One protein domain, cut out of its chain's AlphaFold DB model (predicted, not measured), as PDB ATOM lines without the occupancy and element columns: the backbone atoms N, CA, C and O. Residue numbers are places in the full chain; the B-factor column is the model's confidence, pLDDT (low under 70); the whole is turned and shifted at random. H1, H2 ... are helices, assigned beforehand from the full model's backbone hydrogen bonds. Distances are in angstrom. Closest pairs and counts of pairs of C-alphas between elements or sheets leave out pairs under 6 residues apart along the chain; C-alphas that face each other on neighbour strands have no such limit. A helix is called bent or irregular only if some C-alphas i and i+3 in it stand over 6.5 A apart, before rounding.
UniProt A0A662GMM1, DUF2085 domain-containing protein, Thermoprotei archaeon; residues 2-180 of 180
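Overview. This is residues 2 to 180 of the 180 residues of the protein "DUF2085 domain-containing protein" of Thermoprotei archaeon (UniProt A0A662GMM1). Two groups of helices make this domain: a slab of H2, H4 and H3, with H4 between the other two, and a hairpin of H6 and H7 with the later part of H1 beside H7. The short H5 turns the chain at the far end of H4 towards H6, the two groups come close only loosely through H2 and H7, and residues 2 to 8 of H1 stick out. The printed part has 179 residues with seven named helices, H1 to H7 in order along the chain, and no named strand; the class is all helix. The whole is only just compact, close to loose, with a radius of gyration of the C-alphas of 18.6 A and spans of 56 by 48 by 27 A.

Along the chain. H1 takes residues 2 to 20, from C-alpha 2 at (215.362, 224.640, 109.095), and is 27.7 A long from first to last C-alpha. Residues 21 to 42 hold no named element; in this stretch residues 33 to 34 form a short antiparallel pairing with residues 37 to 38. H2 takes residues 43 to 62 and is 27.6 A long. H3 takes residues 65 to 90 and is 38.3 A long; it is irregular, with C-alphas 66 and 69 lying 7.7 A apart, and it has a kink of 29 degrees near residue 82. H4, residues 98 to 126, is the longest helix by residues at 41.4 A and begins with C-alpha 98 at (183.299, 235.408, 103.378). H5 takes residues 128 to 134, and H6, residues 138 to 160, is 30.7 A long. H7, residues 165 to 178, is 20.6 A long and ends with C-alpha 178 at (189.297, 217.463, 116.422).

Arrangement. H1 touches H7 with residues 16 to 20 alone, where the closest C-alphas, those of Phe 16 and Thr 177, are 6.3 A apart. These two helices run the same way at a shallow tilt of 31 degrees. H2 touches H4 at a steep tilt of 39 degrees, the same way, and their closest C-alphas, those of Gly 51 and Gly 109, are 4.0 A apart. H3 and H4 form a helical hairpin, opposite ways at a shallow tilt of 34 degrees, only just short of steep; their closest C-alphas, those of Asn 79 and Ser 108, are 4.8 A apart. H2 and H3 are near each other. H5 is close to H4 but not clearly touching, with the closest C-alphas, those of Asn 124 and Lys 131, 5.9 A apart. H6 and H7 form a second helical hairpin, opposite ways at a shallow tilt of 4 degrees, with the C-alphas of Ser 154 and Thr 171 closest at 5.0 A. H7 is close to H2 but not clearly touching, the closest C-alphas being those of His 49 and Phe 176 at 7.0 A. H4 and H6 are apart, as are H1 and H3. Every O i to N i+4 pair is within hydrogen-bond range in H1, H2, H4, H6 and H7; H3 has 16 of 22, and H5 has 1 of 3 beside 2 of 4 O i to N i+3 pairs.

Size, cuts and confidence. The two C-alphas farthest apart, those of Leu 3 and Glu 66, are 58.1 A apart. The printed part has no cut and ends at residue 180, the chain's last residue. The link from H1 to H2, 22 residues, is long, and the link from H3 to H4, 7 residues, is short. Residues 2 to 8, 125 to 130 and 135 to 142 stand free. The mean pLDDT of the printed part is 81.8, and 40 residues are under 70: residues 2 to 3, 128 to 163 and 179 to 180.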
ATOM      1  N   ILE A   2     216.591 223.899 109.464       59.91
ATOM      2  CA  ILE A   2     215.362 224.640 109.095       59.91
ATOM      3  C   ILE A   2     214.515 223.909 108.032       59.91
ATOM      4  O   ILE A   2     213.298 223.847 108.164       59.91
ATOM      5  N   LEU A   3     215.150 223.284 107.029       62.25
ATOM      6  CA  LEU A   3     214.455 222.544 105.963       62.25
ATOM      7  C   LEU A   3     213.568 221.400 106.500       62.25
ATOM      8  O   LEU A   3     212.472 221.195 106.003       62.25
ATOM      9  N   ASN A   4     213.999 220.709 107.564       73.56
ATOM     10  CA  ASN A   4     213.235 219.606 108.161       73.56
ATOM     11  C   ASN A   4     211.981 220.086 108.902       73.56
ATOM     12  O   ASN A   4     210.981 219.375 108.923       73.56
ATOM     13  N   ILE A   5     212.019 221.286 109.490       71.19
ATOM     14  CA  ILE A   5     210.874 221.863 110.206       71.19
ATOM     15  C   ILE A   5     209.776 222.259 109.222       71.19
ATOM     16  O   ILE A   5     208.620 221.917 109.444       71.19
ATOM     17  N   TYR A   6     210.122 222.924 108.116       73.19
ATOM     18  CA  TYR A   6     209.129 223.287 107.103       73.19
ATOM     19  C   TYR A   6     208.456 222.053 106.506       73.19
ATOM     20  O   TYR A   6     207.233 222.003 106.471       73.19
ATOM     21  N   THR A   7     209.227 221.031 106.126       78.56
ATOM     22  CA  THR A   7     208.666 219.781 105.592       78.56
ATOM     23  C   THR A   7     207.738 219.093 106.596       78.56
ATOM     24  O   THR A   7     206.643 218.672 106.234       78.56
ATOM     25  N   PHE A   8     208.136 219.021 107.869       79.38
ATOM     26  CA  PHE A   8     207.298 218.469 108.934       79.38
ATOM     27  C   PHE A   8     205.972 219.228 109.089       79.38
ATOM     28  O   PHE A   8     204.911 218.617 109.204       79.38
ATOM     29  N   LEU A   9     206.017 220.559 109.041       76.12
ATOM     30  CA  LEU A   9     204.827 221.402 109.135       76.12
ATOM     31  C   LEU A   9     203.887 221.227 107.939       76.12
ATOM     32  O   LEU A   9     202.672 221.201 108.132       76.12
ATOM     33  N   THR A  10     204.421 221.056 106.729       81.69
ATOM     34  CA  THR A  10     203.605 220.764 105.543       81.69
ATOM     35  C   THR A  10     202.861 219.438 105.699       81.69
ATOM     36  O   THR A  10     201.661 219.397 105.454       81.69
ATOM     37  N   TYR A  11     203.512 218.390 106.218       87.25
ATOM     38  CA  TYR A  11     202.840 217.112 106.484       87.25
ATOM     39  C   TYR A  11     201.695 217.236 107.492       87.25
ATOM     40  O   TYR A  11     200.629 216.660 107.282       87.25
ATOM     41  N   ILE A  12     201.887 218.000 108.574       83.75
ATOM     42  CA  ILE A  12     200.802 218.270 109.532       83.75
ATOM     43  C   ILE A  12     199.629 218.956 108.826       83.75
ATOM     44  O   ILE A  12     198.473 218.605 109.060       83.75
ATOM     45  N   MET A  13     199.915 219.911 107.941       85.50
ATOM     46  CA  MET A  13     198.872 220.596 107.186       85.50
ATOM     47  C   MET A  13     198.124 219.673 106.245       85.50
ATOM     48  O   MET A  13     196.896 219.710 106.231       85.50
ATOM     49  N   ASP A  14     198.831 218.820 105.516       89.56
ATOM     50  CA  ASP A  14     198.213 217.845 104.622       89.56
ATOM     51  C   ASP A  14     197.295 216.889 105.391       89.56
ATOM     52  O   ASP A  14     196.210 216.570 104.912       89.56
ATOM     53  N   ILE A  15     197.667 216.505 106.619       88.62
ATOM     54  CA  ILE A  15     196.799 215.718 107.507       88.62
ATOM     55  C   ILE A  15     195.528 216.498 107.859       88.62
ATOM     56  O   ILE A  15     194.431 215.952 107.739       88.62
ATOM     57  N   PHE A  16     195.636 217.771 108.256       89.56
ATOM     58  CA  PHE A  16     194.449 218.588 108.536       89.56
ATOM     59  C   PHE A  16     193.566 218.742 107.296       89.56
ATOM     60  O   PHE A  16     192.350 218.575 107.390       89.56
ATOM     61  N   TYR A  17     194.141 219.003 106.123       91.88
ATOM     62  CA  TYR A  17     193.378 219.069 104.878       91.88
ATOM     63  C   TYR A  17     192.680 217.747 104.565       91.88
ATOM     64  O   TYR A  17     191.478 217.748 104.294       91.88
ATOM     65  N   LEU A  18     193.398 216.630 104.670       91.69
ATOM     66  CA  LEU A  18     192.872 215.294 104.419       91.69
ATOM     67  C   LEU A  18     191.674 214.983 105.320       91.69
ATOM     68  O   LEU A  18     190.616 214.620 104.807       91.69
ATOM     69  N   LEU A  19     191.814 215.183 106.633       88.12
ATOM     70  CA  LEU A  19     190.765 214.890 107.618       88.12
ATOM     71  C   LEU A  19     189.507 215.747 107.419       88.12
ATOM     72  O   LEU A  19     188.396 215.266 107.619       88.12
ATOM     73  N   ASN A  20     189.668 216.997 106.981       89.31
ATOM     74  CA  ASN A  20     188.552 217.921 106.772       89.31
ATOM     75  C   ASN A  20     187.917 217.823 105.366       89.31
ATOM     76  O   ASN A  20     186.806 218.320 105.161       89.31
ATOM     77  N   SER A  21     188.591 217.197 104.394       92.00
ATOM     78  CA  SER A  21     188.140 217.122 102.992       92.00
ATOM     79  C   SER A  21     186.778 216.438 102.758       92.00
ATOM     80  O   SER A  21     186.066 216.882 101.855       92.00
ATOM     81  N   PRO A  22     186.327 215.446 103.562       91.69
ATOM     82  CA  PRO A  22     184.993 214.858 103.394       91.69
ATOM     83  C   PRO A  22     183.852 215.823 103.742       91.69
ATOM     84  O   PRO A  22     182.741 215.680 103.239       91.69
ATOM     85  N   PHE A  23     184.120 216.809 104.604       87.94
ATOM     86  CA  PHE A  23     183.114 217.733 105.139       87.94
ATOM     87  C   PHE A  23     183.197 219.125 104.507       87.94
ATOM     88  O   PHE A  23     182.240 219.902 104.550       87.94
ATOM     89  N   CYS A  24     184.346 219.470 103.925       92.19
ATOM     90  CA  CYS A  24     184.626 220.798 103.411       92.19
ATOM     91  C   CYS A  24     185.384 220.736 102.083       92.19
ATOM     92  O   CYS A  24     186.437 220.125 101.968       92.19
ATOM     93  N   HIS A  25     184.906 221.504 101.104       90.88
ATOM     94  CA  HIS A  25     185.527 221.619  99.782       90.88
ATOM     95  C   HIS A  25     186.850 222.407  99.777       90.88
ATOM     96  O   HIS A  25     187.562 222.403  98.779       90.88
ATOM     97  N   GLN A  26     187.164 223.140 100.854       92.12
ATOM     98  CA  GLN A  26     188.462 223.809 101.072       92.12
ATOM     99  C   GLN A  26     188.931 224.752  99.942       92.12
ATOM    100  O   GLN A  26     190.133 224.970  99.750       92.12
ATOM    101  N   MET A  27     187.989 225.341  99.199       93.12
ATOM    102  CA  MET A  27     188.282 226.283  98.116       93.12
ATOM    103  C   MET A  27     188.991 227.532  98.651       93.12
ATOM    104  O   MET A  27     188.471 228.204  99.542       93.12
ATOM    105  N   SER A  28     190.135 227.889  98.061       94.00
ATOM    106  CA  SER A  28     190.948 229.040  98.483       94.00
ATOM    107  C   SER A  28     190.165 230.353  98.507       94.00
ATOM    108  O   SER A  28     190.262 231.095  99.478       94.00
ATOM    109  N   SER A  29     189.321 230.604  97.503       93.38
ATOM    110  CA  SER A  29     188.480 231.809  97.416       93.38
ATOM    111  C   SER A  29     187.412 231.915  98.512       93.38
ATOM    112  O   SER A  29     186.838 232.984  98.709       93.38
ATOM    113  N   ARG A  30     187.134 230.822  99.233       93.69
ATOM    114  CA  ARG A  30     186.096 230.732 100.272       93.69
ATOM    115  C   ARG A  30     186.678 230.445 101.656       93.69
ATOM    116  O   ARG A  30     185.914 230.172 102.577       93.69
ATOM    117  N   SER A  31     188.001 230.467 101.810       95.31
ATOM    118  CA  SER A  31     188.713 230.170 103.057       95.31
ATOM    119  C   SER A  31     189.354 231.421 103.645       95.31
ATOM    120  O   SER A  31     189.727 232.348 102.928       95.31
ATOM    121  N   PHE A  32     189.518 231.427 104.967       92.94
ATOM    122  CA  PHE A  32     190.365 232.408 105.636       92.94
ATOM    123  C   PHE A  32     191.842 232.046 105.489       92.94
ATOM    124  O   PHE A  32     192.189 230.879 105.288       92.94
ATOM    125  N   PHE A  33     192.699 233.054 105.628       92.50
ATOM    126  CA  PHE A  33     194.146 232.894 105.649       92.50
ATOM    127  C   PHE A  33     194.697 233.442 106.961       92.50
ATOM    128  O   PHE A  33     194.447 234.596 107.309       92.50
ATOM    129  N   ILE A  34     195.466 232.627 107.677       86.31
ATOM    130  CA  ILE A  34     196.166 233.022 108.901       86.31
ATOM    131  C   ILE A  34     197.650 232.781 108.662       86.31
ATOM    132  O   ILE A  34     198.044 231.740 108.151       86.31
ATOM    133  N   ALA A  35     198.486 233.769 108.987       84.00
ATOM    134  CA  ALA A  35     199.932 233.695 108.757       84.00
ATOM    135  C   ALA A  35     200.348 233.461 107.289       84.00
ATOM    136  O   ALA A  35     201.450 232.989 107.038       84.00
ATOM    137  N   GLY A  36     199.478 233.787 106.326       86.50
ATOM    138  CA  GLY A  36     199.692 233.493 104.905       86.50
ATOM    139  C   GLY A  36     199.296 232.072 104.485       86.50
ATOM    140  O   GLY A  36     199.323 231.771 103.295       86.50
ATOM    141  N   PHE A  37     198.865 231.222 105.421       88.06
ATOM    142  CA  PHE A  37     198.383 229.871 105.149       88.06
ATOM    143  C   PHE A  37     196.857 229.840 105.102       88.06
ATOM    144  O   PHE A  37     196.183 230.442 105.938       88.06
ATOM    145  N   LYS A  38     196.308 229.134 104.110       92.56
ATOM    146  CA  LYS A  38     194.869 228.878 103.990       92.56
ATOM    147  C   LYS A  38     194.424 227.990 105.155       92.56
ATOM    148  O   LYS A  38     195.120 227.046 105.490       92.56
ATOM    149  N   MET A  39     193.270 228.258 105.751       91.94
ATOM    150  CA  MET A  39     192.688 227.369 106.760       91.94
ATOM    151  C   MET A  39     192.298 225.998 106.167       91.94
ATOM    152  O   MET A  39     191.852 225.942 105.014       91.94
ATOM    153  N   PRO A  40     192.369 224.898 106.950       90.94
ATOM    154  CA  PRO A  40     191.910 223.568 106.528       90.94
ATOM    155  C   PRO A  40     190.384 223.464 106.371       90.94
ATOM    156  O   PRO A  40     189.872 222.467 105.872       90.94
ATOM    157  N   LEU A  41     189.649 224.511 106.753       92.62
ATOM    158  CA  LEU A  41     188.219 224.675 106.527       92.62
ATOM    159  C   LEU A  41     187.935 225.958 105.732       92.62
ATOM    160  O   LEU A  41     188.718 226.911 105.726       92.62
ATOM    161  N   CYS A  42     186.795 225.984 105.041       95.00
ATOM    162  CA  CYS A  42     186.275 227.206 104.437       95.00
ATOM    163  C   CYS A  42     185.660 228.112 105.510       95.00
ATOM    164  O   CYS A  42     185.263 227.641 106.574       95.00
ATOM    165  N   ALA A  43     185.515 229.401 105.201       95.38
ATOM    166  CA  ALA A  43     184.966 230.411 106.100       95.38
ATOM    167  C   ALA A  43     183.614 230.001 106.703       95.38
ATOM    168  O   ALA A  43     183.378 230.239 107.883       95.38
ATOM    169  N   ARG A  44     182.751 229.328 105.924       94.94
ATOM    170  CA  ARG A  44     181.446 228.832 106.395       94.94
ATOM    171  C   ARG A  44     181.603 227.728 107.441       94.94
ATOM    172  O   ARG A  44     181.015 227.830 108.508       94.94
ATOM    173  N   CYS A  45     182.387 226.690 107.147       93.94
ATOM    174  CA  CYS A  45     182.604 225.579 108.077       93.94
ATOM    175  C   CYS A  45     183.288 226.076 109.355       93.94
ATOM    176  O   CYS A  45     182.799 225.807 110.446       93.94
ATOM    177  N   THR A  46     184.340 226.891 109.225       92.88
ATOM    178  CA  THR A  46     184.998 227.564 110.357       92.88
ATOM    179  C   THR A  46     183.988 228.301 111.238       92.88
ATOM    180  O   THR A  46     183.986 228.128 112.453       92.88
ATOM    181  N   ALA A  47     183.094 229.081 110.631       95.25
ATOM    182  CA  ALA A  47     182.070 229.822 111.353       95.25
ATOM    183  C   ALA A  47     181.044 228.921 112.054       95.25
ATOM    184  O   ALA A  47     180.683 229.200 113.192       95.25
ATOM    185  N   ILE A  48     180.614 227.825 111.419       94.12
ATOM    186  CA  ILE A  48     179.709 226.840 112.036       94.12
ATOM    187  C   ILE A  48     180.347 226.224 113.284       94.12
ATOM    188  O   ILE A  48     179.693 226.169 114.320       94.12
ATOM    189  N   HIS A  49     181.623 225.827 113.229       87.06
ATOM    190  CA  HIS A  49     182.321 225.280 114.399       87.06
ATOM    191  C   HIS A  49     182.448 226.305 115.537       87.06
ATOM    192  O   HIS A  49     182.177 225.974 116.691       87.06
ATOM    193  N   ILE A  50     182.808 227.557 115.222       89.44
ATOM    194  CA  ILE A  50     182.870 228.642 116.218       89.44
ATOM    195  C   ILE A  50     181.488 228.864 116.841       89.44
ATOM    196  O   ILE A  50     181.358 228.900 118.062       89.44
ATOM    197  N   GLY A  51     180.452 228.978 116.009       94.56
ATOM    198  CA  GLY A  51     179.076 229.137 116.459       94.56
ATOM    199  C   GLY A  51     178.635 227.992 117.365       94.56
ATOM    200  O   GLY A  51     178.082 228.251 118.427       94.56
ATOM    201  N   LEU A  52     178.927 226.743 116.993       90.06
ATOM    202  CA  LEU A  52     178.576 225.553 117.772       90.06
ATOM    203  C   LEU A  52     179.182 225.600 119.170       90.06
ATOM    204  O   LEU A  52     178.451 225.419 120.146       90.06
ATOM    205  N   LEU A  53     180.476 225.908 119.280       84.94
ATOM    206  CA  LEU A  53     181.125 226.072 120.579       84.94
ATOM    207  C   LEU A  53     180.450 227.181 121.398       84.94
ATOM    208  O   LEU A  53     180.106 226.968 122.561       84.94
ATOM    209  N   LEU A  54     180.221 228.352 120.796       89.81
ATOM    210  CA  LEU A  54     179.597 229.486 121.481       89.81
ATOM    211  C   LEU A  54     178.169 229.174 121.940       89.81
ATOM    212  O   LEU A  54     177.811 229.510 123.065       89.81
ATOM    213  N   GLY A  55     177.366 228.512 121.108       91.44
ATOM    214  CA  GLY A  55     176.001 228.111 121.441       91.44
ATOM    215  C   GLY A  55     175.967 227.082 122.565       91.44
ATOM    216  O   GLY A  55     175.182 227.218 123.501       91.44
ATOM    217  N   TYR A  56     176.868 226.099 122.524       85.31
ATOM    218  CA  TYR A  56     177.000 225.097 123.579       85.31
ATOM    219  C   TYR A  56     177.382 225.741 124.922       85.31
ATOM    220  O   TYR A  56     176.718 225.512 125.933       85.31
ATOM    221  N   LEU A  57     178.404 226.606 124.932       82.69
ATOM    222  CA  LEU A  57     178.820 227.338 126.135       82.69
ATOM    223  C   LEU A  57     177.720 228.276 126.646       82.69
ATOM    224  O   LEU A  57     177.483 228.341 127.851       82.69
ATOM    225  N   PHE A  58     177.022 228.971 125.748       90.25
ATOM    226  CA  PHE A  58     175.911 229.840 126.120       90.25
ATOM    227  C   PHE A  58     174.792 229.052 126.809       90.25
ATOM    228  O   PHE A  58     174.274 229.501 127.833       90.25
ATOM    229  N   HIS A  59     174.457 227.859 126.302       88.44
ATOM    230  CA  HIS A  59     173.482 226.988 126.956       88.44
ATOM    231  C   HIS A  59     173.914 226.625 128.374       88.44
ATOM    232  O   HIS A  59     173.153 226.838 129.311       88.44
ATOM    233  N   LEU A  60     175.150 226.149 128.543       83.62
ATOM    234  CA  LEU A  60     175.663 225.735 129.852       83.62
ATOM    235  C   LEU A  60     175.687 226.863 130.891       83.62
ATOM    236  O   LEU A  60     175.489 226.604 132.076       83.62
ATOM    237  N   LEU A  61     175.970 228.095 130.462       86.75
ATOM    238  CA  LEU A  61     176.150 229.230 131.369       86.75
ATOM    239  C   LEU A  61     174.845 229.972 131.674       86.75
ATOM    240  O   LEU A  61     174.711 230.534 132.762       86.75
ATOM    241  N   PHE A  62     173.899 230.003 130.731       88.94
ATOM    242  CA  PHE A  62     172.755 230.917 130.807       88.94
ATOM    243  C   PHE A  62     171.391 230.250 130.637       88.94
ATOM    244  O   PHE A  62     170.397 230.812 131.103       88.94
ATOM    245  N   MET A  63     171.305 229.084 129.994       86.06
ATOM    246  CA  MET A  63     170.013 228.463 129.694       86.06
ATOM    247  C   MET A  63     169.523 227.595 130.850       86.06
ATOM    248  O   MET A  63     170.291 226.929 131.544       86.06
ATOM    249  N   ARG A  64     168.206 227.610 131.063       84.56
ATOM    250  CA  ARG A  64     167.502 226.779 132.047       84.56
ATOM    251  C   ARG A  64     166.428 225.946 131.352       84.56
ATOM    252  O   ARG A  64     166.068 226.210 130.206       84.56
ATOM    253  N   LYS A  65     165.838 224.986 132.076       76.31
ATOM    254  CA  LYS A  65     164.721 224.152 131.582       76.31
ATOM    255  C   LYS A  65     163.542 224.947 131.010       76.31
ATOM    256  O   LYS A  65     162.849 224.455 130.136       76.31
ATOM    257  N   GLU A  66     163.311 226.170 131.467       82.62
ATOM    258  CA  GLU A  66     162.226 227.021 130.961       82.62
ATOM    259  C   GLU A  66     162.521 227.580 129.554       82.62
ATOM    260  O   GLU A  66     161.610 227.962 128.824       82.62
ATOM    261  N   ASN A  67     163.787 227.587 129.126       84.12
ATOM    262  CA  ASN A  67     164.230 228.169 127.860       84.12
ATOM    263  C   ASN A  67     164.228 227.173 126.680       84.12
ATOM    264  O   ASN A  67     164.716 227.505 125.602       84.12
ATOM    265  N   GLN A  68     163.666 225.969 126.834       79.06
ATOM    266  CA  GLN A  68     163.674 224.919 125.797       79.06
ATOM    267  C   GLN A  68     163.064 225.369 124.464       79.06
ATOM    268  O   GLN A  68     163.580 225.049 123.392       79.06
ATOM    269  N   CYS A  69     161.995 226.168 124.526       85.62
ATOM    270  CA  CYS A  69     161.358 226.724 123.334       85.62
ATOM    271  C   CYS A  69     162.317 227.625 122.539       85.62
ATOM    272  O   CYS A  69     162.256 227.641 121.313       85.62
ATOM    273  N   ILE A  70     163.232 228.332 123.212       87.38
ATOM    274  CA  ILE A  70     164.233 229.193 122.568       87.38
ATOM    275  C   ILE A  70     165.263 228.341 121.818       87.38
ATOM    276  O   ILE A  70     165.606 228.678 120.683       87.38
ATOM    277  N   CYS A  71     165.707 227.211 122.388       85.38
ATOM    278  CA  CYS A  71     166.618 226.290 121.699       85.38
ATOM    279  C   CYS A  71     166.002 225.779 120.392       85.38
ATOM    280  O   CYS A  71     166.636 225.860 119.341       85.38
ATOM    281  N   LEU A  72     164.747 225.320 120.428       87.06
ATOM    282  CA  LEU A  72     164.064 224.810 119.235       87.06
ATOM    283  C   LEU A  72     163.745 225.916 118.222       87.06
ATOM    284  O   LEU A  72     163.941 225.720 117.025       87.06
ATOM    285  N   LEU A  73     163.319 227.097 118.678       93.19
ATOM    286  CA  LEU A  73     163.060 228.237 117.795       93.19
ATOM    287  C   LEU A  73     164.334 228.703 117.074       93.19
ATOM    288  O   LEU A  73     164.272 229.099 115.907       93.19
ATOM    289  N   SER A  74     165.493 228.605 117.737       93.62
ATOM    290  CA  SER A  74     166.781 228.943 117.124       93.62
ATOM    291  C   SER A  74     167.056 228.124 115.856       93.62
ATOM    292  O   SER A  74     167.638 228.669 114.918       93.62
ATOM    293  N   LEU A  75     166.584 226.865 115.781       92.38
ATOM    294  CA  LEU A  75     166.790 226.003 114.609       92.38
ATOM    295  C   LEU A  75     166.217 226.636 113.355       92.38
ATOM    296  O   LEU A  75     166.873 226.646 112.319       92.38
ATOM    297  N   ILE A  76     165.018 227.197 113.459       93.00
ATOM    298  CA  ILE A  76     164.356 227.823 112.323       93.00
ATOM    299  C   ILE A  76     165.027 229.168 112.037       93.00
ATOM    300  O   ILE A  76     165.498 229.401 110.926       93.00
ATOM    301  N   LEU A  77     165.134 230.036 113.046       95.06
ATOM    302  CA  LEU A  77     165.589 231.413 112.840       95.06
ATOM    303  C   LEU A  77     167.025 231.508 112.319       95.06
ATOM    304  O   LEU A  77     167.320 232.382 111.504       95.06
ATOM    305  N   PHE A  78     167.924 230.636 112.776       96.88
ATOM    306  CA  PHE A  78     169.350 230.762 112.476       96.88
ATOM    307  C   PHE A  78     169.830 229.860 111.339       96.88
ATOM    308  O   PHE A  78     170.811 230.207 110.679       96.88
ATOM    309  N   ASN A  79     169.132 228.759 111.035       97.00
ATOM    310  CA  ASN A  79     169.480 227.940 109.869       97.00
ATOM    311  C   ASN A  79     168.846 228.446 108.573       97.00
ATOM    312  O   ASN A  79     169.420 228.223 107.509       97.00
ATOM    313  N   VAL A  80     167.723 229.170 108.628       96.38
ATOM    314  CA  VAL A  80     167.104 229.747 107.424       96.38
ATOM    315  C   VAL A  80     168.062 230.685 106.670       96.38
ATOM    316  O   VAL A  80     168.225 230.487 105.467       96.38
ATOM    317  N   PRO A  81     168.773 231.640 107.306       95.50
ATOM    318  CA  PRO A  81     169.755 232.474 106.610       95.50
ATOM    319  C   PRO A  81     170.875 231.673 105.932       95.50
ATOM    320  O   PRO A  81     171.254 231.987 104.804       95.50
ATOM    321  N   LEU A  82     171.381 230.618 106.587       96.56
ATOM    322  CA  LEU A  82     172.395 229.735 106.005       96.56
ATOM    323  C   LEU A  82     171.840 228.940 104.819       96.56
ATOM    324  O   LEU A  82     172.512 228.826 103.794       96.56
ATOM    325  N   ALA A  83     170.617 228.420 104.938       96.06
ATOM    326  CA  ALA A  83     169.942 227.700 103.866       96.06
ATOM    327  C   ALA A  83     169.699 228.614 102.660       96.06
ATOM    328  O   ALA A  83     170.022 228.234 101.539       96.06
ATOM    329  N   ILE A  84     169.221 229.844 102.878       96.12
ATOM    330  CA  ILE A  84     169.054 230.845 101.817       96.12
ATOM    331  C   ILE A  84     170.404 231.144 101.158       96.12
ATOM    332  O   ILE A  84     170.490 231.152  99.929       96.12
ATOM    333  N   ASP A  85     171.473 231.348 101.933       95.31
ATOM    334  CA  ASP A  85     172.812 231.575 101.380       95.31
ATOM    335  C   ASP A  85     173.309 230.390 100.541       95.31
ATOM    336  O   ASP A  85     173.778 230.583  99.420       95.31
ATOM    337  N   GLY A  86     173.154 229.163 101.036       92.94
ATOM    338  CA  GLY A  86     173.539 227.950 100.318       92.94
ATOM    339  C   GLY A  86     172.727 227.718  99.043       92.94
ATOM    340  O   GLY A  86     173.306 227.453  97.992       92.94
ATOM    341  N   ILE A  87     171.403 227.859  99.118       95.38
ATOM    342  CA  ILE A  87     170.479 227.622  98.000       95.38
ATOM    343  C   ILE A  87     170.668 228.679  96.908       95.38
ATOM    344  O   ILE A  87     170.778 228.337  95.734       95.38
ATOM    345  N   THR A  88     170.757 229.961  97.271       95.31
ATOM    346  CA  THR A  88     170.955 231.035  96.278       95.31
ATOM    347  C   THR A  88     172.294 230.910  95.550       95.31
ATOM    348  O   THR A  88     172.348 231.173  94.348       95.31
ATOM    349  N   GLN A  89     173.345 230.435  96.229       92.75
ATOM    350  CA  GLN A  89     174.601 230.067  95.572       92.75
ATOM    351  C   GLN A  89     174.474 228.824  94.687       92.75
ATOM    352  O   GLN A  89     175.046 228.805  93.601       92.75
ATOM    353  N   LEU A  90     173.752 227.791  95.134       91.81
ATOM    354  CA  LEU A  90     173.581 226.546  94.379       91.81
ATOM    355  C   LEU A  90     172.918 226.793  93.017       91.81
ATOM    356  O   LEU A  90     173.333 226.209  92.021       91.81
ATOM    357  N   TYR A  91     171.933 227.692  92.970       96.12
ATOM    358  CA  TYR A  91     171.259 228.097  91.733       96.12
ATOM    359  C   TYR A  91     171.991 229.202  90.951       96.12
ATOM    360  O   TYR A  91     171.467 229.687  89.952       96.12
ATOM    361  N   GLY A  92     173.180 229.629  91.390       92.38
ATOM    362  CA  GLY A  92     173.973 230.649  90.697       92.38
ATOM    363  C   GLY A  92     173.364 232.057  90.715       92.38
ATOM    364  O   GLY A  92     173.770 232.902  89.925       92.38
ATOM    365  N   LEU A  93     172.405 232.330  91.608       92.50
ATOM    366  CA  LEU A  93     171.728 233.631  91.694       92.50
ATOM    367  C   LEU A  93     172.652 234.730  92.230       92.50
ATOM    368  O   LEU A  93     172.477 235.906  91.923       92.50
ATOM    369  N   ARG A  94     173.623 234.342  93.060       92.38
ATOM    370  CA  ARG A  94     174.707 235.199  93.544       92.38
ATOM    371  C   ARG A  94     175.858 234.353  94.067       92.38
ATOM    372  O   ARG A  94     175.652 233.233  94.528       92.38
ATOM    373  N   GLU A  95     177.050 234.933  94.118       90.62
ATOM    374  CA  GLU A  95     178.118 234.392  94.956       90.62
ATOM    375  C   GLU A  95     177.941 234.841  96.411       90.62
ATOM    376  O   GLU A  95     177.442 235.928  96.707       90.62
ATOM    377  N   SER A  96     178.336 233.983  97.348       91.88
ATOM    378  CA  SER A  96     178.439 234.359  98.757       91.88
ATOM    379  C   SER A  96     179.810 234.975  99.012       91.88
ATOM    380  O   SER A  96     180.799 234.638  98.349       91.88
ATOM    381  N   THR A  97     179.877 235.874  99.980       94.88
ATOM    382  CA  THR A  97     181.122 236.494 100.425       94.88
ATOM    383  C   THR A  97     181.556 235.868 101.748       94.88
ATOM    384  O   THR A  97     180.768 235.197 102.419       94.88
ATOM    385  N   ASN A  98     182.822 236.023 102.135       95.06
ATOM    386  CA  ASN A  98     183.299 235.408 103.378       95.06
ATOM    387  C   ASN A  98     182.626 236.010 104.618       95.06
ATOM    388  O   ASN A  98     182.450 235.302 105.603       95.06
ATOM    389  N   GLU A  99     182.165 237.257 104.542       95.38
ATOM    390  CA  GLU A  99     181.400 237.931 105.592       95.38
ATOM    391  C   GLU A  99     180.018 237.287 105.762       95.38
ATOM    392  O   GLU A  99     179.619 236.961 106.880       95.38
ATOM    393  N   ILE A 100     179.310 237.021 104.658       95.50
ATOM    394  CA  ILE A 100     178.008 236.337 104.697       95.50
ATOM    395  C   ILE A 100     178.180 234.903 105.206       95.50
ATOM    396  O   ILE A 100     177.406 234.455 106.056       95.50
ATOM    397  N   ARG A 101     179.213 234.188 104.738       96.44
ATOM    398  CA  ARG A 101     179.547 232.833 105.214       96.44
ATOM    399  C   ARG A 101     179.852 232.809 106.707       96.44
ATOM    400  O   ARG A 101     179.412 231.889 107.390       96.44
ATOM    401  N   LEU A 102     180.584 233.811 107.196       96.31
ATOM    402  CA  LEU A 102     180.913 233.960 108.608       96.31
ATOM    403  C   LEU A 102     179.662 234.211 109.446       96.31
ATOM    404  O   LEU A 102     179.459 233.539 110.453       96.31
ATOM    405  N   LEU A 103     178.802 235.135 109.018       97.25
ATOM    406  CA  LEU A 103     177.583 235.479 109.746       97.25
ATOM    407  C   LEU A 103     176.600 234.304 109.774       97.25
ATOM    408  O   LEU A 103     176.211 233.836 110.842       97.25
ATOM    409  N   THR A 104     176.217 233.805 108.599       97.44
ATOM    410  CA  THR A 104     175.223 232.728 108.477       97.44
ATOM    411  C   THR A 104     175.723 231.416 109.076       97.44
ATOM    412  O   THR A 104     174.957 230.713 109.733       97.44
ATOM    413  N   GLY A 105     177.014 231.109 108.910       97.31
ATOM    414  CA  GLY A 105     177.644 229.944 109.519       97.31
ATOM    415  C   GLY A 105     177.666 230.029 111.044       97.31
ATOM    416  O   GLY A 105     177.240 229.085 111.699       97.31
ATOM    417  N   THR A 106     178.070 231.171 111.613       97.19
ATOM    418  CA  THR A 106     178.082 231.370 113.076       97.19
ATOM    419  C   THR A 106     176.683 231.245 113.672       97.19
ATOM    420  O   THR A 106     176.523 230.576 114.687       97.19
ATOM    421  N   LEU A 107     175.663 231.840 113.041       97.94
ATOM    422  CA  LEU A 107     174.276 231.741 113.507       97.94
ATOM    423  C   LEU A 107     173.788 230.286 113.521       97.94
ATOM    424  O   LEU A 107     173.292 229.809 114.542       97.94
ATOM    425  N   SER A 108     173.958 229.573 112.406       97.62
ATOM    426  CA  SER A 108     173.587 228.158 112.298       97.62
ATOM    427  C   SER A 108     174.326 227.300 113.329       97.62
ATOM    428  O   SER A 108     173.695 226.535 114.058       97.62
ATOM    429  N   GLY A 109     175.640 227.503 113.470       95.81
ATOM    430  CA  GLY A 109     176.448 226.867 114.504       95.81
ATOM    431  C   GLY A 109     175.900 227.125 115.906       95.81
ATOM    432  O   GLY A 109     175.686 226.176 116.651       95.81
ATOM    433  N   LEU A 110     175.604 228.384 116.249       96.06
ATOM    434  CA  LEU A 110     175.053 228.759 117.556       96.06
ATOM    435  C   LEU A 110     173.769 227.990 117.866       96.06
ATOM    436  O   LEU A 110     173.615 227.456 118.962       96.06
ATOM    437  N   SER A 111     172.877 227.880 116.883       96.81
ATOM    438  CA  SER A 111     171.653 227.098 117.026       96.81
ATOM    439  C   SER A 111     171.932 225.617 117.290       96.81
ATOM    440  O   SER A 111     171.382 225.054 118.238       96.81
ATOM    441  N   PHE A 112     172.823 224.992 116.514       94.25
ATOM    442  CA  PHE A 112     173.199 223.598 116.753       94.25
ATOM    443  C   PHE A 112     173.838 223.403 118.131       94.25
ATOM    444  O   PHE A 112     173.495 222.446 118.818       94.25
ATOM    445  N   GLY A 113     174.693 224.326 118.574       90.00
ATOM    446  CA  GLY A 113     175.297 224.293 119.907       90.00
ATOM    447  C   GLY A 113     174.261 224.322 121.034       90.00
ATOM    448  O   GLY A 113     174.318 223.488 121.940       90.00
ATOM    449  N   LEU A 114     173.277 225.227 120.949       92.56
ATOM    450  CA  LEU A 114     172.172 225.322 121.915       92.56
ATOM    451  C   LEU A 114     171.352 224.025 121.971       92.56
ATOM    452  O   LEU A 114     171.011 223.537 123.049       92.56
ATOM    453  N   VAL A 115     171.032 223.453 120.809       91.19
ATOM    454  CA  VAL A 115     170.205 222.242 120.725       91.19
ATOM    455  C   VAL A 115     170.961 221.002 121.183       91.19
ATOM    456  O   VAL A 115     170.393 220.200 121.918       91.19
ATOM    457  N   ILE A 116     172.234 220.849 120.812       87.50
ATOM    458  CA  ILE A 116     173.071 219.733 121.274       87.50
ATOM    459  C   ILE A 116     173.180 219.754 122.800       87.50
ATOM    460  O   ILE A 116     172.953 218.728 123.441       87.50
ATOM    461  N   ALA A 117     173.470 220.917 123.390       85.12
ATOM    462  CA  ALA A 117     173.541 221.060 124.841       85.12
ATOM    463  C   ALA A 117     172.208 220.700 125.514       85.12
ATOM    464  O   ALA A 117     172.192 219.937 126.482       85.12
ATOM    465  N   TYR A 118     171.091 221.175 124.955       87.62
ATOM    466  CA  TYR A 118     169.758 220.825 125.430       87.62
ATOM    467  C   TYR A 118     169.476 219.317 125.363       87.62
ATOM    468  O   TYR A 118     169.019 218.739 126.347       87.62
ATOM    469  N   VAL A 119     169.764 218.661 124.234       85.50
ATOM    470  CA  VAL A 119     169.548 217.214 124.057       85.50
ATOM    471  C   VAL A 119     170.394 216.418 125.048       85.50
ATOM    472  O   VAL A 119     169.884 215.493 125.679       85.50
ATOM    473  N   ILE A 120     171.660 216.801 125.242       83.44
ATOM    474  CA  ILE A 120     172.544 216.181 126.237       83.44
ATOM    475  C   ILE A 120     171.966 216.349 127.647       83.44
ATOM    476  O   ILE A 120     171.957 215.400 128.432       83.44
ATOM    477  N   GLU A 121     171.472 217.536 127.992       82.69
ATOM    478  CA  GLU A 121     170.852 217.795 129.293       82.69
ATOM    479  C   GLU A 121     169.564 216.980 129.491       82.69
ATOM    480  O   GLU A 121     169.371 216.381 130.552       82.69
ATOM    481  N   ALA A 122     168.697 216.921 128.478       82.69
ATOM    482  CA  ALA A 122     167.457 216.150 128.501       82.69
ATOM    483  C   ALA A 122     167.740 214.653 128.694       82.69
ATOM    484  O   ALA A 122     167.234 214.050 129.641       82.69
ATOM    485  N   PHE A 123     168.647 214.094 127.887       81.25
ATOM    486  CA  PHE A 123     169.072 212.699 127.987       81.25
ATOM    487  C   PHE A 123     169.661 212.373 129.368       81.25
ATOM    488  O   PHE A 123     169.302 211.376 129.995       81.25
ATOM    489  N   ASN A 124     170.522 213.252 129.892       75.75
ATOM    490  CA  ASN A 124     171.125 213.096 131.218       75.75
ATOM    491  C   ASN A 124     170.106 213.149 132.366       75.75
ATOM    492  O   ASN A 124     170.364 212.592 133.436       75.75
ATOM    493  N   ASN A 125     168.995 213.863 132.183       78.88
ATOM    494  CA  ASN A 125     167.940 213.972 133.184       78.88
ATOM    495  C   ASN A 125     167.026 212.740 133.199       78.88
ATOM    496  O   ASN A 125     166.598 212.339 134.283       78.88
ATOM    497  N   GLU A 126     166.745 212.157 132.032       77.00
ATOM    498  CA  GLU A 126     165.915 210.952 131.887       77.00
ATOM    499  C   GLU A 126     166.665 209.678 132.280       77.00
ATOM    500  O   GLU A 126     166.097 208.795 132.920       77.00
ATOM    501  N   HIS A 127     167.964 209.606 131.985       74.00
ATOM    502  CA  HIS A 127     168.779 208.424 132.240       74.00
ATOM    503  C   HIS A 127     169.871 208.683 133.283       74.00
ATOM    504  O   HIS A 127     171.060 208.520 133.009       74.00
ATOM    505  N   LYS A 128     169.483 209.078 134.504       67.88
ATOM    506  CA  LYS A 128     170.445 209.325 135.598       67.88
ATOM    507  C   LYS A 128     171.353 208.123 135.886       67.88
ATOM    508  O   LYS A 128     172.537 208.325 136.143       67.88
ATOM    509  N   ASP A 129     170.822 206.906 135.783       66.62
ATOM    510  CA  ASP A 129     171.576 205.670 136.034       66.62
ATOM    511  C   ASP A 129     172.516 205.327 134.864       66.62
ATOM    512  O   ASP A 129     173.689 205.020 135.075       66.62
ATOM    513  N   LEU A 130     172.059 205.510 133.616       64.56
ATOM    514  CA  LEU A 130     172.894 205.349 132.418       64.56
ATOM    515  C   LEU A 130     173.968 206.437 132.325       64.56
ATOM    516  O   LEU A 130     175.031 206.182 131.781       64.56
ATOM    517  N   LYS A 131     173.739 207.644 132.858       59.62
ATOM    518  CA  LYS A 131     174.731 208.732 132.887       59.62
ATOM    519  C   LYS A 131     176.008 208.299 133.604       59.62
ATOM    520  O   LYS A 131     177.095 208.645 133.147       59.62
ATOM    521  N   LEU A 132     175.898 207.529 134.690       58.09
ATOM    522  CA  LEU A 132     177.062 207.022 135.419       58.09
ATOM    523  C   LEU A 132     177.855 206.004 134.582       58.09
ATOM    524  O   LEU A 132     179.084 206.020 134.626       58.09
ATOM    525  N   GLU A 133     177.178 205.188 133.769       59.34
ATOM    526  CA  GLU A 133     177.808 204.255 132.823       59.34
ATOM    527  C   GLU A 133     178.354 204.948 131.571       59.34
ATOM    528  O   GLU A 133     179.512 204.741 131.227       59.34
ATOM    529  N   LEU A 134     177.588 205.827 130.920       58.84
ATOM    530  CA  LEU A 134     177.969 206.560 129.710       58.84
ATOM    531  C   LEU A 134     179.149 207.508 129.979       58.84
ATOM    532  O   LEU A 134     180.074 207.577 129.173       58.84
ATOM    533  N   PHE A 135     179.190 208.170 131.142       56.41
ATOM    534  CA  PHE A 135     180.341 208.973 131.586       56.41
ATOM    535  C   PHE A 135     181.534 208.107 132.057       56.41
ATOM    536  O   PHE A 135     182.674 208.584 132.148       56.41
ATOM    537  N   ASN A 136     181.297 206.824 132.352       49.88
ATOM    538  CA  ASN A 136     182.337 205.803 132.523       49.88
ATOM    539  C   ASN A 136     182.735 205.122 131.214       49.88
ATOM    540  O   ASN A 136     183.765 204.446 131.206       49.88
ATOM    541  N   THR A 137     181.996 205.300 130.111       53.06
ATOM    542  CA  THR A 137     182.434 204.745 128.833       53.06
ATOM    543  C   THR A 137     183.759 205.395 128.476       53.06
ATOM    544  O   THR A 137     183.904 206.617 128.364       53.06
ATOM    545  N   THR A 138     184.762 204.543 128.309       54.31
ATOM    546  CA  THR A 138     186.139 204.928 128.020       54.31
ATOM    547  C   THR A 138     186.216 205.851 126.799       54.31
ATOM    548  O   THR A 138     187.136 206.651 126.705       54.31
ATOM    549  N   LEU A 139     185.241 205.775 125.885       50.84
ATOM    550  CA  LEU A 139     185.168 206.535 124.639       50.84
ATOM    551  C   LEU A 139     184.797 208.016 124.826       50.84
ATOM    552  O   LEU A 139     185.545 208.868 124.356       50.84
ATOM    553  N   MET A 140     183.710 208.348 125.536       50.69
ATOM    554  CA  MET A 140     183.336 209.756 125.757       50.69
ATOM    555  C   MET A 140     184.342 210.472 126.655       50.69
ATOM    556  O   MET A 140     184.725 211.612 126.388       50.69
ATOM    557  N   ARG A 141     184.844 209.776 127.684       53.97
ATOM    558  CA  ARG A 141     185.906 210.318 128.532       53.97
ATOM    559  C   ARG A 141     187.170 210.569 127.706       53.97
ATOM    560  O   ARG A 141     187.763 211.633 127.827       53.97
ATOM    561  N   ARG A 142     187.538 209.647 126.805       54.50
ATOM    562  CA  ARG A 142     188.633 209.842 125.842       54.50
ATOM    563  C   ARG A 142     188.398 211.024 124.911       54.50
ATOM    564  O   ARG A 142     189.337 211.775 124.721       54.50
ATOM    565  N   GLN A 143     187.203 211.220 124.360       56.31
ATOM    566  CA  GLN A 143     186.923 212.353 123.469       56.31
ATOM    567  C   GLN A 143     187.037 213.695 124.200       56.31
ATOM    568  O   GLN A 143     187.726 214.587 123.719       56.31
ATOM    569  N   ALA A 144     186.465 213.813 125.403       54.88
ATOM    570  CA  ALA A 144     186.615 215.011 126.229       54.88
ATOM    571  C   ALA A 144     188.077 215.242 126.654       54.88
ATOM    572  O   ALA A 144     188.567 216.364 126.570       54.88
ATOM    573  N   TYR A 145     188.804 214.190 127.049       57.72
ATOM    574  CA  TYR A 145     190.236 214.284 127.347       57.72
ATOM    575  C   TYR A 145     191.055 214.670 126.122       57.72
ATOM    576  O   TYR A 145     191.962 215.475 126.260       57.72
ATOM    577  N   VAL A 146     190.758 214.126 124.942       60.41
ATOM    578  CA  VAL A 146     191.444 214.472 123.693       60.41
ATOM    579  C   VAL A 146     191.156 215.923 123.330       60.41
ATOM    580  O   VAL A 146     192.103 216.628 123.019       60.41
ATOM    581  N   ALA A 147     189.916 216.404 123.456       57.81
ATOM    582  CA  ALA A 147     189.574 217.806 123.224       57.81
ATOM    583  C   ALA A 147     190.289 218.743 124.220       57.81
ATOM    584  O   ALA A 147     190.973 219.681 123.819       57.81
ATOM    585  N   ILE A 148     190.243 218.445 125.519       64.38
ATOM    586  CA  ILE A 148     190.899 219.257 126.557       64.38
ATOM    587  C   ILE A 148     192.429 219.201 126.430       64.38
ATOM    588  O   ILE A 148     193.100 220.224 126.519       64.38
ATOM    589  N   LEU A 149     193.002 218.022 126.184       64.19
ATOM    590  CA  LEU A 149     194.436 217.862 125.945       64.19
ATOM    591  C   LEU A 149     194.844 218.545 124.638       64.19
ATOM    592  O   LEU A 149     195.939 219.096 124.576       64.19
ATOM    593  N   SER A 150     193.969 218.559 123.627       63.44
ATOM    594  CA  SER A 150     194.214 219.245 122.360       63.44
ATOM    595  C   SER A 150     194.299 220.761 122.535       63.44
ATOM    596  O   SER A 150     195.187 221.397 121.967       63.44
ATOM    597  N   GLU A 151     193.450 221.316 123.398       63.53
ATOM    598  CA  GLU A 151     193.435 222.723 123.811       63.53
ATOM    599  C   GLU A 151     194.664 223.072 124.665       63.53
ATOM    600  O   GLU A 151     195.364 224.045 124.392       63.53
ATOM    601  N   ILE A 152     194.999 222.235 125.656       68.56
ATOM    602  CA  ILE A 152     196.171 222.434 126.526       68.56
ATOM    603  C   ILE A 152     197.472 222.329 125.728       68.56
ATOM    604  O   ILE A 152     198.364 223.154 125.910       68.56
ATOM    605  N   LEU A 153     197.593 221.345 124.834       65.19
ATOM    606  CA  LEU A 153     198.759 221.186 123.965       65.19
ATOM    607  C   LEU A 153     198.877 222.368 123.005       65.19
ATOM    608  O   LEU A 153     199.967 222.903 122.823       65.19
ATOM    609  N   SER A 154     197.757 222.817 122.445       61.12
ATOM    610  CA  SER A 154     197.707 224.019 121.619       61.12
ATOM    611  C   SER A 154     198.168 225.265 122.377       61.12
ATOM    612  O   SER A 154     198.984 226.028 121.863       61.12
ATOM    613  N   TYR A 155     197.711 225.444 123.616       64.00
ATOM    614  CA  TYR A 155     198.132 226.538 124.488       64.00
ATOM    615  C   TYR A 155     199.612 226.424 124.874       64.00
ATOM    616  O   TYR A 155     200.330 227.420 124.866       64.00
ATOM    617  N   LEU A 156     200.105 225.211 125.139       64.81
ATOM    618  CA  LEU A 156     201.513 224.947 125.432       64.81
ATOM    619  C   LEU A 156     202.406 225.229 124.216       64.81
ATOM    620  O   LEU A 156     203.489 225.779 124.381       64.81
ATOM    621  N   ILE A 157     201.951 224.924 122.997       60.75
ATOM    622  CA  ILE A 157     202.650 225.263 121.746       60.75
ATOM    623  C   ILE A 157     202.717 226.785 121.557       60.75
ATOM    624  O   ILE A 157     203.766 227.300 121.172       60.75
ATOM    625  N   ILE A 158     201.640 227.512 121.879       57.69
ATOM    626  CA  ILE A 158     201.618 228.985 121.883       57.69
ATOM    627  C   ILE A 158     202.527 229.562 122.984       57.69
ATOM    628  O   ILE A 158     203.157 230.596 122.783       57.69
ATOM    629  N   TYR A 159     202.601 228.905 124.144       61.16
ATOM    630  CA  TYR A 159     203.376 229.360 125.300       61.16
ATOM    631  C   TYR A 159     204.884 229.098 125.148       61.16
ATOM    632  O   TYR A 159     205.700 229.967 125.446       61.16
ATOM    633  N   VAL A 160     205.262 227.910 124.667       63.91
ATOM    634  CA  VAL A 160     206.661 227.495 124.452       63.91
ATOM    635  C   VAL A 160     207.212 228.075 123.151       63.91
ATOM    636  O   VAL A 160     208.386 228.437 123.071       63.91
ATOM    637  N   GLY A 161     206.377 228.188 122.120       51.41
ATOM    638  CA  GLY A 161     206.742 228.814 120.866       51.41
ATOM    639  C   GLY A 161     206.278 230.258 120.851       51.41
ATOM    640  O   GLY A 161     205.104 230.489 120.581       51.41
ATOM    641  N   VAL A 162     207.209 231.196 121.079       53.88
ATOM    642  CA  VAL A 162     207.131 232.633 120.723       53.88
ATOM    643  C   VAL A 162     205.973 232.895 119.762       53.88
ATOM    644  O   VAL A 162     205.992 232.254 118.713       53.88
ATOM    645  N   LEU A 163     205.032 233.796 120.115       57.94
ATOM    646  CA  LEU A 163     203.791 234.227 119.417       57.94
ATOM    647  C   LEU A 163     203.927 234.425 117.889       57.94
ATOM    648  O   LEU A 163     203.702 235.497 117.328       57.94
ATOM    649  N   SER A 164     204.324 233.381 117.184       71.81
ATOM    650  CA  SER A 164     204.542 233.376 115.761       71.81
ATOM    651  C   SER A 164     203.190 233.103 115.140       71.81
ATOM    652  O   SER A 164     202.419 232.259 115.604       71.81
ATOM    653  N   LYS A 165     202.887 233.831 114.066       76.50
ATOM    654  CA  LYS A 165     201.616 233.691 113.350       76.50
ATOM    655  C   LYS A 165     201.348 232.217 112.967       76.50
ATOM    656  O   LYS A 165     200.197 231.798 112.913       76.50
ATOM    657  N   LEU A 166     202.408 231.429 112.766       76.44
ATOM    658  CA  LEU A 166     202.372 230.010 112.420       76.44
ATOM    659  C   LEU A 166     201.876 229.097 113.555       76.44
ATOM    660  O   LEU A 166     201.072 228.207 113.292       76.44
ATOM    661  N   ASN A 167     202.291 229.333 114.804       73.94
ATOM    662  CA  ASN A 167     201.808 228.555 115.954       73.94
ATOM    663  C   ASN A 167     200.311 228.776 116.179       73.94
ATOM    664  O   ASN A 167     199.568 227.820 116.376       73.94
ATOM    665  N   ILE A 168     199.856 230.026 116.045       74.62
ATOM    666  CA  ILE A 168     198.433 230.378 116.119       74.62
ATOM    667  C   ILE A 168     197.641 229.615 115.049       74.62
ATOM    668  O   ILE A 168     196.605 229.021 115.333       74.62
ATOM    669  N   TYR A 169     198.148 229.592 113.817       82.19
ATOM    670  CA  TYR A 169     197.519 228.867 112.719       82.19
ATOM    671  C   TYR A 169     197.430 227.350 112.971       82.19
ATOM    672  O   TYR A 169     196.371 226.762 112.751       82.19
ATOM    673  N   LEU A 170     198.506 226.723 113.463       79.81
ATOM    674  CA  LEU A 170     198.542 225.293 113.804       79.81
ATOM    675  C   LEU A 170     197.522 224.941 114.889       79.81
ATOM    676  O   LEU A 170     196.761 223.991 114.722       79.81
ATOM    677  N   THR A 171     197.473 225.736 115.958       76.06
ATOM    678  CA  THR A 171     196.505 225.596 117.051       76.06
ATOM    679  C   THR A 171     195.069 225.645 116.541       76.06
ATOM    680  O   THR A 171     194.288 224.730 116.796       76.06
ATOM    681  N   ILE A 172     194.719 226.686 115.782       77.12
ATOM    682  CA  ILE A 172     193.350 226.863 115.286       77.12
ATOM    683  C   ILE A 172     192.986 225.736 114.301       77.12
ATOM    684  O   ILE A 172     191.871 225.218 114.323       77.12
ATOM    685  N   SER A 173     193.925 225.323 113.447       81.00
ATOM    686  CA  SER A 173     193.719 224.225 112.492       81.00
ATOM    687  C   SER A 173     193.479 222.887 113.190       81.00
ATOM    688  O   SER A 173     192.613 222.114 112.773       81.00
ATOM    689  N   TYR A 174     194.211 222.631 114.272       81.12
ATOM    690  CA  TYR A 174     194.050 221.428 115.072       81.12
ATOM    691  C   TYR A 174     192.697 221.399 115.792       81.12
ATOM    692  O   TYR A 174     191.981 220.410 115.657       81.12
ATOM    693  N   PHE A 175     192.308 222.502 116.443       80.06
ATOM    694  CA  PHE A 175     190.996 222.667 117.085       80.06
ATOM    695  C   PHE A 175     189.838 222.324 116.137       80.06
ATOM    696  O   PHE A 175     188.953 221.544 116.472       80.06
ATOM    697  N   PHE A 176     189.858 222.856 114.912       77.06
ATOM    698  CA  PHE A 176     188.796 222.569 113.946       77.06
ATOM    699  C   PHE A 176     188.795 221.126 113.438       77.06
ATOM    700  O   PHE A 176     187.747 220.623 113.050       77.06
ATOM    701  N   THR A 177     189.948 220.461 113.453       78.50
ATOM    702  CA  THR A 177     190.071 219.077 112.991       78.50
ATOM    703  C   THR A 177     189.575 218.073 114.035       78.50
ATOM    704  O   THR A 177     189.083 217.014 113.663       78.50
ATOM    705  N   THR A 178     189.689 218.378 115.330       70.44
ATOM    706  CA  THR A 178     189.297 217.463 116.422       70.44
ATOM    707  C   THR A 178     187.827 217.559 116.829       70.44
ATOM    708  O   THR A 178     187.364 216.711 117.587       70.44
ATOM    709  N   ILE A 179     187.104 218.579 116.357       62.47
ATOM    710  CA  ILE A 179     185.684 218.824 116.677       62.47
ATOM    711  C   ILE A 179     184.729 218.185 115.644       62.47
ATOM    712  O   ILE A 179     183.512 218.249 115.810       62.47
ATOM    713  N   LEU A 180     185.265 217.553 114.596       53.53
ATOM    714  CA  LEU A 180     184.521 216.708 113.650       53.53
ATOM    715  C   LEU A 180     184.274 215.304 114.216       53.53
ATOM    716  O   LEU A 180     183.157 214.789 113.988       53.53
TER     717      LEU A 180